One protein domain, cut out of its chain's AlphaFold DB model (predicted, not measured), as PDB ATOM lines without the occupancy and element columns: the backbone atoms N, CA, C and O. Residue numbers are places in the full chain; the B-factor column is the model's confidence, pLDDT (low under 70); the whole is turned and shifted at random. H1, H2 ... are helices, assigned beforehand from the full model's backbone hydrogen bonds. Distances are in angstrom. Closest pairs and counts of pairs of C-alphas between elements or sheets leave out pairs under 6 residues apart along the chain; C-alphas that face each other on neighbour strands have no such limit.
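What this domain is: This is residues 4 to 44 of the 53 residues of the protein "Putative transcriptional regulator, MerR family" of Verminephrobacter eiseniae (strain EF01-2) (UniProt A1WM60). Two short helices, H1 and H2, form a corner at one end of the model, and a long loop leaves H2, reaches away from the helices to a tip around His 33 and folds back to a last short helix, H3, which ends up near H1. The two legs of that loop come together in a short antiparallel pairing, residues 30 to 31 with residues 37 to 38. The printed part has 41 residues, with three named helices in the order H1, H2, H3 and no named strand; the class is all helix, though under half of the residues, 20 of 41, are in named elements. The whole is compact, with a radius of gyration of the C-alphas of 9.8 A, and the C-alphas span 27 by 21 by 17 A.

Where its parts are: The printed part begins with H1, residues 4 to 10, whose first C-alpha, that of Gly 4, is at (-166.363, 161.101, -26.336); from first to last C-alpha it measures 10.0 A. H2, residues 14 to 22, is the longest helix, with 9 residues and 12.3 A, and its C-alpha 22 is at (-156.652, 174.551, -30.254). Residues 23 to 40 hold no named element. H3, residues 41 to 44, measures 5.4 A and ends with C-alpha 44 at (-164.593, 171.509, -17.798).

How they stand to each other: H1 and H2 only just touch, with 3 pairs of C-alphas within 8 A, and they touch only at the corner by their link. Their closest C-alphas, those of Gly 7 and Ile 14, are 5.7 A apart. Their lines are about perpendicular, at 87 degrees. H1 and H3 are close but not clearly touching, and their closest C-alphas, those of Leu 6 and Gln 41, are 7.3 A apart. H2 and H3 are apart. In H1 and H2 every O i to N i+4 pair is within hydrogen-bond range; H3, with 4 residues, is too short for such a pair, and its one O i to N i+3 pair is within range.

The domain as a whole: The two C-alphas farthest apart, those of Ser 11 and His 33, are 27.0 A from each other, while the C-alphas of Gly 4 and Leu 44, the first and last printed, are 13.6 A apart. The printed part has no cut. The link from H1 to H2 is tight, with 3 residues, and the link from H2 to H3 is long, with 18 residues. The mean pLDDT of the printed part is 72.6; 17 residues are under 70, namely residues 27 to 38 and residues 40 to 44, the latter including H3, whose mean pLDDT is 64.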
ATOM      1  N   GLY A   4    -164.962 161.443 -26.071       73.75
ATOM      2  CA  GLY A   4    -166.363 161.101 -26.336       73.75
ATOM      3  C   GLY A   4    -167.178 160.867 -25.064       73.75
ATOM      4  O   GLY A   4    -168.315 161.312 -24.987       73.75
ATOM      5  N   GLU A   5    -166.589 160.237 -24.043       77.12
ATOM      6  CA  GLU A   5    -167.242 160.075 -22.734       77.12
ATOM      7  C   GLU A   5    -167.402 161.420 -22.025       77.12
ATOM      8  O   GLU A   5    -168.435 161.672 -21.418       77.12
ATOM      9  N   LEU A   6    -166.398 162.296 -22.139       75.81
ATOM     10  CA  LEU A   6    -166.462 163.652 -21.608       75.81
ATOM     11  C   LEU A   6    -167.595 164.437 -22.275       75.81
ATOM     12  O   LEU A   6    -168.431 164.994 -21.575       75.81
ATOM     13  N   GLY A   7    -167.651 164.431 -23.610       75.06
ATOM     14  CA  GLY A   7    -168.674 165.166 -24.345       75.06
ATOM     15  C   GLY A   7    -170.095 164.700 -24.027       75.06
ATOM     16  O   GLY A   7    -170.982 165.525 -23.832       75.06
ATOM     17  N   GLN A   8    -170.289 163.387 -23.860       77.50
ATOM     18  CA  GLN A   8    -171.558 162.823 -23.392       77.50
ATOM     19  C   GLN A   8    -171.877 163.228 -21.945       77.50
ATOM     20  O   GLN A   8    -173.009 163.590 -21.644       77.50
ATOM     21  N   ALA A   9    -170.885 163.211 -21.050       78.44
ATOM     22  CA  ALA A   9    -171.078 163.534 -19.636       78.44
ATOM     23  C   ALA A   9    -171.349 165.023 -19.368       78.44
ATOM     24  O   ALA A   9    -171.933 165.354 -18.338       78.44
ATOM     25  N   THR A  10    -170.911 165.922 -20.250       71.75
ATOM     26  CA  THR A  10    -171.070 167.375 -20.070       71.75
ATOM     27  C   THR A  10    -171.943 168.041 -21.121       71.75
ATOM     28  O   THR A  10    -172.068 169.261 -21.102       71.75
ATOM     29  N   SER A  11    -172.521 167.263 -22.042       77.06
ATOM     30  CA  SER A  11    -173.266 167.772 -23.202       77.06
ATOM     31  C   SER A  11    -172.467 168.797 -24.015       77.06
ATOM     32  O   SER A  11    -173.017 169.764 -24.536       77.06
ATOM     33  N   VAL A  12    -171.148 168.599 -24.095       77.94
ATOM     34  CA  VAL A  12    -170.244 169.439 -24.886       77.94
ATOM     35  C   VAL A  12    -169.801 168.641 -26.099       77.94
ATOM     36  O   VAL A  12    -169.328 167.513 -25.968       77.94
ATOM     37  N   ASP A  13    -169.908 169.230 -27.283       80.38
ATOM     38  CA  ASP A  13    -169.447 168.579 -28.498       80.38
ATOM     39  C   ASP A  13    -167.936 168.326 -28.487       80.38
ATOM     40  O   ASP A  13    -167.123 169.137 -28.031       80.38
ATOM     41  N   ILE A  14    -167.539 167.188 -29.059       80.69
ATOM     42  CA  ILE A  14    -166.126 166.814 -29.225       80.69
ATOM     43  C   ILE A  14    -165.384 167.890 -30.033       80.69
ATOM     44  O   ILE A  14    -164.220 168.185 -29.750       80.69
ATOM     45  N   GLU A  15    -166.051 168.494 -31.021       83.44
ATOM     46  CA  GLU A  15    -165.511 169.623 -31.782       83.44
ATOM     47  C   GLU A  15    -165.278 170.856 -30.915       83.44
ATOM     48  O   GLU A  15    -164.227 171.481 -31.033       83.44
ATOM     49  N   THR A  16    -166.192 171.173 -29.996       83.31
ATOM     50  CA  THR A  16    -166.034 172.285 -29.054       83.31
ATOM     51  C   THR A  16    -164.847 172.055 -28.119       83.31
ATOM     52  O   THR A  16    -164.045 172.962 -27.907       83.31
ATOM     53  N   ILE A  17    -164.663 170.825 -27.628       78.00
ATOM     54  CA  ILE A  17    -163.500 170.460 -26.803       78.00
ATOM     55  C   ILE A  17    -162.198 170.644 -27.602       78.00
ATOM     56  O   ILE A  17    -161.257 171.268 -27.111       78.00
ATOM     57  N   ARG A  18    -162.149 170.177 -28.858       79.12
ATOM     58  CA  ARG A  18    -160.992 170.384 -29.753       79.12
ATOM     59  C   ARG A  18    -160.750 171.855 -30.068       79.12
ATOM     60  O   ARG A  18    -159.602 172.273 -30.190       79.12
ATOM     61  N   TYR A  19    -161.815 172.635 -30.218       82.94
ATOM     62  CA  TYR A  19    -161.728 174.071 -30.442       82.94
ATOM     63  C   TYR A  19    -161.096 174.770 -29.235       82.94
ATOM     64  O   TYR A  19    -160.180 175.573 -29.407       82.94
ATOM     65  N   TYR A  20    -161.505 174.425 -28.015       80.38
ATOM     66  CA  TYR A  20    -160.911 174.972 -26.794       80.38
ATOM     67  C   TYR A  20    -159.465 174.527 -26.567       80.38
ATOM     68  O   TYR A  20    -158.664 175.324 -26.089       80.38
ATOM     69  N   GLU A  21    -159.106 173.303 -26.954       78.12
ATOM     70  CA  GLU A  21    -157.711 172.840 -26.961       78.12
ATOM     71  C   GLU A  21    -156.875 173.668 -27.951       78.12
ATOM     72  O   GLU A  21    -155.863 174.259 -27.586       78.12
ATOM     73  N   LYS A  22    -157.349 173.804 -29.196       80.69
ATOM     74  CA  LYS A  22    -156.652 174.551 -30.254       80.69
ATOM     75  C   LYS A  22    -156.493 176.038 -29.931       80.69
ATOM     76  O   LYS A  22    -155.526 176.658 -30.360       80.69
ATOM     77  N   THR A  23    -157.457 176.616 -29.220       83.81
ATOM     78  CA  THR A  23    -157.437 178.028 -28.811       83.81
ATOM     79  C   THR A  23    -156.705 178.260 -27.486       83.81
ATOM     80  O   THR A  23    -156.551 179.412 -27.088       83.81
ATOM     81  N   GLY A  24    -156.234 177.204 -26.808       78.06
ATOM     82  CA  GLY A  24    -155.539 177.297 -25.518       78.06
ATOM     83  C   GLY A  24    -156.451 177.642 -24.333       78.06
ATOM     84  O   GLY A  24    -155.969 178.028 -23.268       78.06
ATOM     85  N   LEU A  25    -157.774 177.532 -24.501       76.19
ATOM     86  CA  LEU A  25    -158.750 177.742 -23.428       76.19
ATOM     87  C   LEU A  25    -158.761 176.577 -22.430       76.19
ATOM     88  O   LEU A  25    -158.921 176.790 -21.220       76.19
ATOM     89  N   LEU A  26    -158.599 175.356 -22.941       71.56
ATOM     90  CA  LEU A  26    -158.473 174.149 -22.134       71.56
ATOM     91  C   LEU A  26    -156.998 173.872 -21.819       71.56
ATOM     92  O   LEU A  26    -156.164 173.991 -22.715       71.56
ATOM     93  N   PRO A  27    -156.673 173.485 -20.572       69.75
ATOM     94  CA  PRO A  27    -155.346 172.972 -20.268       69.75
ATOM     95  C   PRO A  27    -155.086 171.706 -21.086       69.75
ATOM     96  O   PRO A  27    -156.019 170.927 -21.319       69.75
ATOM     97  N   ASP A  28    -153.835 171.521 -21.518       65.31
ATOM     98  CA  ASP A  28    -153.430 170.348 -22.289       65.31
ATOM     99  C   ASP A  28    -153.905 169.072 -21.585       65.31
ATOM    100  O   ASP A  28    -153.610 168.874 -20.397       65.31
ATOM    101  N   PRO A  29    -154.660 168.202 -22.283       69.25
ATOM    102  CA  PRO A  29    -155.108 166.960 -21.691       69.25
ATOM    103  C   PRO A  29    -153.882 166.161 -21.281       69.25
ATOM    104  O   PRO A  29    -152.889 166.099 -22.009       69.25
ATOM    105  N   VAL A  30    -153.963 165.501 -20.126       67.94
ATOM    106  CA  VAL A  30    -152.885 164.622 -19.684       67.94
ATOM    107  C   VAL A  30    -152.672 163.586 -20.783       67.94
ATOM    108  O   VAL A  30    -153.553 162.766 -21.069       67.94
ATOM    109  N   HIS A  31    -151.510 163.660 -21.433       65.88
ATOM    110  CA  HIS A  31    -151.057 162.634 -22.351       65.88
ATOM    111  C   HIS A  31    -150.859 161.383 -21.504       65.88
ATOM    112  O   HIS A  31    -149.880 161.250 -20.773       65.88
ATOM    113  N   SER A  32    -151.842 160.486 -21.533       57.88
ATOM    114  CA  SER A  32    -151.690 159.195 -20.882       57.88
ATOM    115  C   SER A  32    -150.527 158.465 -21.551       57.88
ATOM    116  O   SER A  32    -150.307 158.633 -22.751       57.88
ATOM    117  N   HIS A  33    -149.794 157.646 -20.798       55.72
ATOM    118  CA  HIS A  33    -148.593 156.934 -21.260       55.72
ATOM    119  C   HIS A  33    -148.806 156.138 -22.571       55.72
ATOM    120  O   HIS A  33    -147.869 155.927 -23.329       55.72
ATOM    121  N   ASN A  34    -150.058 155.790 -22.891       63.12
ATOM    122  CA  ASN A  34    -150.465 155.142 -24.144       63.12
ATOM    123  C   ASN A  34    -150.759 156.098 -25.329       63.12
ATOM    124  O   ASN A  34    -151.338 155.668 -26.324       63.12
ATOM    125  N   GLY A  35    -150.455 157.395 -25.240       64.75
ATOM    126  CA  GLY A  35    -150.747 158.378 -26.297       64.75
ATOM    127  C   GLY A  35    -152.221 158.795 -26.399       64.75
ATOM    128  O   GLY A  35    -152.593 159.567 -27.282       64.75
ATOM    129  N   TYR A  36    -153.076 158.324 -25.486       64.62
ATOM    130  CA  TYR A  36    -154.475 158.743 -25.415       64.62
ATOM    131  C   TYR A  36    -154.623 160.043 -24.625       64.62
ATOM    132  O   TYR A  36    -154.034 160.215 -23.558       64.62
ATOM    133  N   ARG A  37    -155.485 160.931 -25.127       69.94
ATOM    134  CA  ARG A  37    -155.881 162.166 -24.444       69.94
ATOM    135  C   ARG A  37    -156.889 161.832 -23.351       69.94
ATOM    136  O   ARG A  37    -158.023 161.445 -23.651       69.94
ATOM    137  N   ALA A  38    -156.461 161.940 -22.099       68.50
ATOM    138  CA  ALA A  38    -157.338 161.773 -20.955       68.50
ATOM    139  C   ALA A  38    -157.887 163.139 -20.545       68.50
ATOM    140  O   ALA A  38    -157.149 164.009 -20.090       68.50
ATOM    141  N   TYR A  39    -159.198 163.300 -20.684       71.31
ATOM    142  CA  TYR A  39    -159.907 164.431 -20.106       71.31
ATOM    143  C   TYR A  39    -160.421 164.034 -18.723       71.31
ATOM    144  O   TYR A  39    -160.554 162.845 -18.417       71.31
ATOM    145  N   SER A  40    -160.687 165.016 -17.877       66.19
ATOM    146  CA  SER A  40    -161.334 164.841 -16.576       66.19
ATOM    147  C   SER A  40    -162.396 165.922 -16.415       66.19
ATOM    148  O   SER A  40    -162.270 166.981 -17.026       66.19
ATOM    149  N   GLN A  41    -163.416 165.688 -15.584       63.72
ATOM    150  CA  GLN A  41    -164.437 166.702 -15.280       63.72
ATOM    151  C   GLN A  41    -163.811 168.045 -14.855       63.72
ATOM    152  O   GLN A  41    -164.318 169.101 -15.212       63.72
ATOM    153  N   ALA A  42    -162.659 168.002 -14.177       63.97
ATOM    154  CA  ALA A  42    -161.899 169.180 -13.765       63.97
ATOM    155  C   ALA A  42    -161.412 170.060 -14.935       63.97
ATOM    156  O   ALA A  42    -161.207 171.253 -14.744       63.97
ATOM    157  N   HIS A  43    -161.259 169.511 -16.148       65.75
ATOM    158  CA  HIS A  43    -160.955 170.308 -17.343       65.75
ATOM    159  C   HIS A  43    -162.137 171.205 -17.743       65.75
ATOM    160  O   HIS A  43    -161.929 172.291 -18.270       65.75
ATOM    161  N   LEU A  44    -163.371 170.768 -17.474       62.34
ATOM    162  CA  LEU A  44    -164.593 171.509 -17.798       62.34
ATOM    163  C   LEU A  44    -165.109 172.360 -16.634       62.34
ATOM    164  O   LEU A  44    -165.857 173.306 -16.856       62.34
TER     165      LEU A  44